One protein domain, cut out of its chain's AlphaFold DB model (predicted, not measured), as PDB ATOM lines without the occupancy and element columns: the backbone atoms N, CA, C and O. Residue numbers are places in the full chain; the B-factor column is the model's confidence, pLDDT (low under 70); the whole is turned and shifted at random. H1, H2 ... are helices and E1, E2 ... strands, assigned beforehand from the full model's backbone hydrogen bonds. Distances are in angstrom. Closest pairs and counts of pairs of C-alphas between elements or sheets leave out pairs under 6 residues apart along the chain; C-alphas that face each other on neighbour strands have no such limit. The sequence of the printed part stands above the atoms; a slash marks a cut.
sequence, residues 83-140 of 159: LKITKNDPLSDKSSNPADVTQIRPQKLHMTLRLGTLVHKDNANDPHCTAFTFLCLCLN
ATOM      1  N   LEU A  83     214.879 232.428 203.733       92.38
ATOM      2  CA  LEU A  83     214.853 233.863 203.964       92.38
ATOM      3  C   LEU A  83     216.206 234.449 203.564       92.38
ATOM      4  O   LEU A  83     217.268 233.995 204.009       92.38
ATOM      5  N   LYS A  84     216.159 235.474 202.716       92.56
ATOM      6  CA  LYS A  84     217.308 236.241 202.250       92.56
ATOM      7  C   LYS A  84     217.126 237.707 202.616       92.56
ATOM      8  O   LYS A  84     216.133 238.332 202.255       92.56
ATOM      9  N   ILE A  85     218.113 238.267 203.301       93.12
ATOM     10  CA  ILE A  85     218.170 239.703 203.548       93.12
ATOM     11  C   ILE A  85     218.652 240.378 202.262       93.12
ATOM     12  O   ILE A  85     219.650 239.959 201.679       93.12
ATOM     13  N   THR A  86     217.915 241.380 201.792       95.31
ATOM     14  CA  THR A  86     218.235 242.115 200.553       95.31
ATOM     15  C   THR A  86     218.624 243.566 200.811       95.31
ATOM     16  O   THR A  86     219.253 244.172 199.950       95.31
ATOM     17  N   LYS A  87     218.308 244.107 201.995       93.56
ATOM     18  CA  LYS A  87     218.803 245.401 202.480       93.56
ATOM     19  C   LYS A  87     218.945 245.359 204.005       93.56
ATOM     20  O   LYS A  87     218.000 244.931 204.674       93.56
ATOM     21  N   ASN A  88     220.122 245.731 204.517       92.69
ATOM     22  CA  ASN A  88     220.484 245.655 205.940       92.69
ATOM     23  C   ASN A  88     221.409 246.802 206.369       92.69
ATOM     24  O   ASN A  88     222.510 246.574 206.871       92.69
ATOM     25  N   ASP A  89     220.981 248.030 206.125       90.69
ATOM     26  CA  ASP A  89     221.719 249.217 206.539       90.69
ATOM     27  C   ASP A  89     221.783 249.271 208.082       90.69
ATOM     28  O   ASP A  89     220.840 248.827 208.754       90.69
ATOM     29  N   PRO A  90     222.886 249.761 208.669       90.12
ATOM     30  CA  PRO A  90     223.014 249.902 210.116       90.12
ATOM     31  C   PRO A  90     222.014 250.922 210.672       90.12
ATOM     32  O   PRO A  90     221.527 251.790 209.952       90.12
ATOM     33  N   LEU A  91     221.716 250.816 211.970       90.50
ATOM     34  CA  LEU A  91     220.930 251.841 212.656       90.50
ATOM     35  C   LEU A  91     221.735 253.143 212.736       90.50
ATOM     36  O   LEU A  91     222.952 253.102 212.911       90.50
ATOM     37  N   SER A  92     221.060 254.283 212.618       88.00
ATOM     38  CA  SER A  92     221.704 255.594 212.743       88.00
ATOM     39  C   SER A  92     221.818 255.995 214.216       88.00
ATOM     40  O   SER A  92     220.829 255.923 214.942       88.00
ATOM     41  N   ASP A  93     222.984 256.485 214.647       83.19
ATOM     42  CA  ASP A  93     223.195 256.939 216.031       83.19
ATOM     43  C   ASP A  93     222.492 258.278 216.309       83.19
ATOM     44  O   ASP A  93     221.660 258.388 217.211       83.19
ATOM     45  N   LYS A  94     222.820 259.313 215.523       80.12
ATOM     46  CA  LYS A  94     222.195 260.647 215.534       80.12
ATOM     47  C   LYS A  94     222.319 261.265 214.143       80.12
ATOM     48  O   LYS A  94     223.407 261.274 213.578       80.12
ATOM     49  N   SER A  95     221.229 261.809 213.605       75.69
ATOM     50  CA  SER A  95     221.245 262.586 212.359       75.69
ATOM     51  C   SER A  95     220.469 263.880 212.554       75.69
ATOM     52  O   SER A  95     219.409 263.883 213.179       75.69
ATOM     53  N   SER A  96     220.989 264.976 212.009       75.06
ATOM     54  CA  SER A  96     220.261 266.241 211.877       75.06
ATOM     55  C   SER A  96     219.259 266.209 210.720       75.06
ATOM     56  O   SER A  96     218.315 266.995 210.711       75.06
ATOM     57  N   ASN A  97     219.441 265.291 209.764       82.06
ATOM     58  CA  ASN A  97     218.549 265.098 208.632       82.06
ATOM     59  C   ASN A  97     217.660 263.859 208.851       82.06
ATOM     60  O   ASN A  97     218.180 262.737 208.855       82.06
ATOM     61  N   PRO A  98     216.333 264.019 208.999       77.75
ATOM     62  CA  PRO A  98     215.422 262.899 209.235       77.75
ATOM     63  C   PRO A  98     215.367 261.898 208.071       77.75
ATOM     64  O   PRO A  98     215.011 260.744 208.293       77.75
ATOM     65  N   ALA A  99     215.754 262.297 206.854       81.44
ATOM     66  CA  ALA A  99     215.788 261.401 205.694       81.44
ATOM     67  C   ALA A  99     216.896 260.328 205.772       81.44
ATOM     68  O   ALA A  99     216.765 259.278 205.147       81.44
ATOM     69  N   ASP A 100     217.942 260.565 206.569       82.38
ATOM     70  CA  ASP A 100     219.111 259.679 206.700       82.38
ATOM     71  C   ASP A 100     219.068 258.826 207.988       82.38
ATOM     72  O   ASP A 100     220.051 258.185 208.379       82.38
ATOM     73  N   VAL A 101     217.932 258.824 208.695       89.62
ATOM     74  CA  VAL A 101     217.752 258.065 209.938       89.62
ATOM     75  C   VAL A 101     217.237 256.659 209.633       89.62
ATOM     76  O   VAL A 101     216.099 256.472 209.208       89.62
ATOM     77  N   THR A 102     218.045 255.646 209.941       88.94
ATOM     78  CA  THR A 102     217.648 254.236 209.890       88.94
ATOM     79  C   THR A 102     217.331 253.747 211.298       88.94
ATOM     80  O   THR A 102     218.222 253.626 212.133       88.94
ATOM     81  N   GLN A 103     216.057 253.456 211.573       91.31
ATOM     82  CA  GLN A 103     215.605 252.986 212.896       91.31
ATOM     83  C   GLN A 103     215.326 251.482 212.954       91.31
ATOM     84  O   GLN A 103     215.207 250.915 214.036       91.31
ATOM     85  N   ILE A 104     215.217 250.823 211.799       90.81
ATOM     86  CA  ILE A 104     214.879 249.403 211.700       90.81
ATOM     87  C   ILE A 104     215.877 248.733 210.762       90.81
ATOM     88  O   ILE A 104     216.163 249.237 209.674       90.81
ATOM     89  N   ARG A 105     216.379 247.573 211.187       89.62
ATOM     90  CA  ARG A 105     217.178 246.662 210.369       89.62
ATOM     91  C   ARG A 105     216.698 245.219 210.586       89.62
ATOM     92  O   ARG A 105     216.358 244.880 211.720       89.62
ATOM     93  N   PRO A 106     216.693 244.367 209.546       93.69
ATOM     94  CA  PRO A 106     216.924 244.707 208.140       93.69
ATOM     95  C   PRO A 106     215.744 245.481 207.531       93.69
ATOM     96  O   PRO A 106     214.606 245.342 207.967       93.69
ATOM     97  N   GLN A 107     216.001 246.274 206.490       94.25
ATOM     98  CA  GLN A 107     214.971 247.082 205.818       94.25
ATOM     99  C   GLN A 107     214.228 246.288 204.744       94.25
ATOM    100  O   GLN A 107     213.102 246.628 204.390       94.25
ATOM    101  N   LYS A 108     214.863 245.254 204.173       93.94
ATOM    102  CA  LYS A 108     214.240 244.452 203.118       93.94
ATOM    103  C   LYS A 108     214.616 242.984 203.203       93.94
ATOM    104  O   LYS A 108     215.793 242.613 203.221       93.94
ATOM    105  N   LEU A 109     213.588 242.147 203.151       94.56
ATOM    106  CA  LEU A 109     213.676 240.695 203.154       94.56
ATOM    107  C   LEU A 109     213.017 240.133 201.893       94.56
ATOM    108  O   LEU A 109     212.009 240.654 201.420       94.56
ATOM    109  N   HIS A 110     213.589 239.059 201.365       94.50
ATOM    110  CA  HIS A 110     212.961 238.184 200.387       94.50
ATOM    111  C   HIS A 110     212.786 236.813 201.030       94.50
ATOM    112  O   HIS A 110     213.762 236.209 201.479       94.50
ATOM    113  N   MET A 111     211.553 236.326 201.076       93.69
ATOM    114  CA  MET A 111     211.215 235.079 201.744       93.69
ATOM    115  C   MET A 111     210.413 234.189 200.806       93.69
ATOM    116  O   MET A 111     209.521 234.654 200.099       93.69
ATOM    117  N   THR A 112     210.720 232.900 200.824       92.56
ATOM    118  CA  THR A 112     209.937 231.865 200.156       92.56
ATOM    119  C   THR A 112     209.503 230.875 201.216       92.56
ATOM    120  O   THR A 112     210.330 230.383 201.985       92.56
ATOM    121  N   LEU A 113     208.196 230.643 201.291       91.81
ATOM    122  CA  LEU A 113     207.566 229.885 202.359       91.81
ATOM    123  C   LEU A 113     206.855 228.661 201.805       91.81
ATOM    124  O   LEU A 113     205.957 228.758 200.973       91.81
ATOM    125  N   ARG A 114     207.226 227.514 202.350       92.00
ATOM    126  CA  ARG A 114     206.456 226.285 202.324       92.00
ATOM    127  C   ARG A 114     205.505 226.256 203.513       92.00
ATOM    128  O   ARG A 114     205.882 226.589 204.639       92.00
ATOM    129  N   LEU A 115     204.273 225.828 203.267       88.44
ATOM    130  CA  LEU A 115     203.262 225.762 204.312       88.44
ATOM    131  C   LEU A 115     203.718 224.871 205.480       88.44
ATOM    132  O   LEU A 115     204.303 223.809 205.276       88.44
ATOM    133  N   GLY A 116     203.464 225.332 206.706       82.94
ATOM    134  CA  GLY A 116     203.823 224.623 207.936       82.94
ATOM    135  C   GLY A 116     205.287 224.762 208.364       82.94
ATOM    136  O   GLY A 116     205.649 224.239 209.411       82.94
ATOM    137  N   THR A 117     206.131 225.472 207.606       82.31
ATOM    138  CA  THR A 117     207.503 225.788 208.041       82.31
ATOM    139  C   THR A 117     207.583 227.126 208.765       82.31
ATOM    140  O   THR A 117     206.932 228.098 208.382       82.31
ATOM    141  N   LEU A 118     208.460 227.190 209.764       84.25
ATOM    142  CA  LEU A 118     208.951 228.440 210.331       84.25
ATOM    143  C   LEU A 118     210.372 228.666 209.816       84.25
ATOM    144  O   LEU A 118     211.177 227.737 209.791       84.25
ATOM    145  N   VAL A 119     210.681 229.895 209.405       82.25
ATOM    146  CA  VAL A 119     212.044 230.282 209.030       82.25
ATOM    147  C   VAL A 119     212.524 231.329 210.013       82.25
ATOM    148  O   VAL A 119     211.898 232.378 210.162       82.25
ATOM    149  N   HIS A 120     213.656 231.048 210.643       81.81
ATOM    150  CA  HIS A 120     214.367 231.994 211.480       81.81
ATOM    151  C   HIS A 120     215.748 232.244 210.874       81.81
ATOM    152  O   HIS A 120     216.409 231.316 210.405       81.81
ATOM    153  N   LYS A 121     216.147 233.513 210.801       69.62
ATOM    154  CA  LYS A 121     217.458 233.914 210.295       69.62
ATOM    155  C   LYS A 121     218.214 234.538 211.453       69.62
ATOM    156  O   LYS A 121     218.199 235.754 211.611       69.62
ATOM    157  N   ASP A 122     218.861 233.692 212.240       65.50
ATOM    158  CA  ASP A 122     219.829 234.156 213.223       65.50
ATOM    159  C   ASP A 122     221.013 234.773 212.482       65.50
ATOM    160  O   ASP A 122     221.630 234.145 211.613       65.50
ATOM    161  N   ASN A 123     221.327 236.026 212.794       58.03
ATOM    162  CA  ASN A 123     222.589 236.601 212.368       58.03
ATOM    163  C   ASN A 123     223.679 236.056 213.296       58.03
ATOM    164  O   ASN A 123     223.902 236.588 214.379       58.03
ATOM    165  N   ALA A 124     224.357 234.987 212.870       53.97
ATOM    166  CA  ALA A 124     225.450 234.371 213.627       53.97
ATOM    167  C   ALA A 124     226.621 235.335 213.921       53.97
ATOM    168  O   ALA A 124     227.452 235.038 214.771       53.97
ATOM    169  N   ASN A 125     226.671 236.491 213.245       51.78
ATOM    170  CA  ASN A 125     227.669 237.540 213.437       51.78
ATOM    171  C   ASN A 125     227.094 238.794 214.124       51.78
ATOM    172  O   ASN A 125     227.655 239.878 213.965       51.78
ATOM    173  N   ASP A 126     225.975 238.696 214.851       53.81
ATOM    174  CA  ASP A 126     225.512 239.808 215.686       53.81
ATOM    175  C   ASP A 126     226.393 239.929 216.950       53.81
ATOM    176  O   ASP A 126     226.354 239.037 217.808       53.81
ATOM    177  N   PRO A 127     227.175 241.020 217.110       53.31
ATOM    178  CA  PRO A 127     228.041 241.207 218.274       53.31
ATOM    179  C   PRO A 127     227.268 241.229 219.605       53.31
ATOM    180  O   PRO A 127     227.841 240.904 220.652       53.31
ATOM    181  N   HIS A 128     225.968 241.553 219.587       54.19
ATOM    182  CA  HIS A 128     225.124 241.542 220.784       54.19
ATOM    183  C   HIS A 128     224.794 240.122 221.268       54.19
ATOM    184  O   HIS A 128     224.699 239.903 222.477       54.19
ATOM    185  N   CYS A 129     224.687 239.140 220.365       54.84
ATOM    186  CA  CYS A 129     224.472 237.740 220.739       54.84
ATOM    187  C   CYS A 129     225.750 237.105 221.307       54.84
ATOM    188  O   CYS A 129     225.683 236.373 222.295       54.84
ATOM    189  N   THR A 130     226.923 237.429 220.750       51.44
ATOM    190  CA  THR A 130     228.205 236.881 221.228       51.44
ATOM    191  C   THR A 130     228.601 237.397 222.614       51.44
ATOM    192  O   THR A 130     229.144 236.637 223.414       51.44
ATOM    193  N   ALA A 131     228.291 238.658 222.944       54.12
ATOM    194  CA  ALA A 131     228.621 239.242 224.249       54.12
ATOM    195  C   ALA A 131     227.927 238.513 225.418       54.12
ATOM    196  O   ALA A 131     228.531 238.306 226.472       54.12
ATOM    197  N   PHE A 132     226.686 238.059 225.213       53.69
ATOM    198  CA  PHE A 132     225.928 237.302 226.214       53.69
ATOM    199  C   PHE A 132     226.523 235.903 226.456       53.69
ATOM    200  O   PHE A 132     226.586 235.438 227.595       53.69
ATOM    201  N   THR A 133     227.037 235.249 225.408       55.56
ATOM    202  CA  THR A 133     227.737 233.957 225.525       55.56
ATOM    203  C   THR A 133     229.065 234.091 226.278       55.56
ATOM    204  O   THR A 133     229.376 233.256 227.130       55.56
ATOM    205  N   PHE A 134     229.829 235.159 226.015       54.59
ATOM    206  CA  PHE A 134     231.094 235.433 226.708       54.59
ATOM    207  C   PHE A 134     230.897 235.709 228.207       54.59
ATOM    208  O   PHE A 134     231.658 235.188 229.023       54.59
ATOM    209  N   LEU A 135     229.847 236.441 228.593       54.81
ATOM    210  CA  LEU A 135     229.544 236.698 230.005       54.81
ATOM    211  C   LEU A 135     229.186 235.404 230.770       54.81
ATOM    212  O   LEU A 135     229.638 235.209 231.899       54.81
ATOM    213  N   CYS A 136     228.445 234.478 230.145       55.03
ATOM    214  CA  CYS A 136     228.140 233.163 230.727       55.03
ATOM    215  C   CYS A 136     229.387 232.287 230.932       55.03
ATOM    216  O   CYS A 136     229.504 231.625 231.966       55.03
ATOM    217  N   LEU A 137     230.326 232.291 229.978       56.31
ATOM    218  CA  LEU A 137     231.603 231.574 230.093       56.31
ATOM    219  C   LEU A 137     232.478 232.141 231.221       56.31
ATOM    220  O   LEU A 137     233.060 231.370 231.983       56.31
ATOM    221  N   CYS A 138     232.525 233.469 231.370       54.97
ATOM    222  CA  CYS A 138     233.288 234.128 232.433       54.97
ATOM    223  C   CYS A 138     232.720 233.880 233.840       54.97
ATOM    224  O   CYS A 138     233.491 233.819 234.793       54.97
ATOM    225  N   LEU A 139     231.401 233.715 233.985       62.31
ATOM    226  CA  LEU A 139     230.762 233.525 235.295       62.31
ATOM    227  C   LEU A 139     230.579 232.045 235.704       62.31
ATOM    228  O   LEU A 139     230.133 231.777 236.815       62.31
ATOM    229  N   ASN A 140     230.932 231.076 234.847       52.91
ATOM    230  CA  ASN A 140     230.829 229.628 235.115       52.91
ATOM    231  C   ASN A 140     229.428 229.145 235.565       52.91
ATOM    232  O   ASN A 140     229.307 228.127 236.251       52.91
TER     233      ASN A 140
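This is residues 83 to 140 of the 159 residues of the protein "Integrin beta-3-like" of Fundulus heteroclitus (UniProt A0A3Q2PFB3). This is a domain of little regular structure: a narrow hairpin of two short strands, E1 and E2, with a long loop between them; beyond E2 the chain folds back near Gly 116, and residues 122 to 140, with the helix H1, stick out free. The 58 printed residues hold E1, E2 and H1 in that order, a mixed class with only 23 residues in named elements. The whole is extended and flat, radius of gyration of the C-alphas 16.2 A, spans 46 by 42 by 14 A.

E1, residues 83 to 87, and E2, residues 108 to 112, form an antiparallel hairpin at 159 degrees; N 84 and O 110 are 2.8 A apart, within hydrogen-bond range. H1, residues 127 to 139, is apart from E1; 7 of its 9 O i to N i+4 pairs are within hydrogen-bond range.

E1 begins at C-alpha 83 (214.853, 233.863, 203.964). E1 measures 12.3 A, E2 13.6 A and H1 18.9 A, ending at C-alpha 139 (230.762, 233.525, 235.295).

The farthest C-alphas, of Asn 97 and Asn 140, are 45.9 A apart. The printed part has no cut. Both links are long, 20 and 14 residues. Residues 121 to 140 have pLDDT under 70.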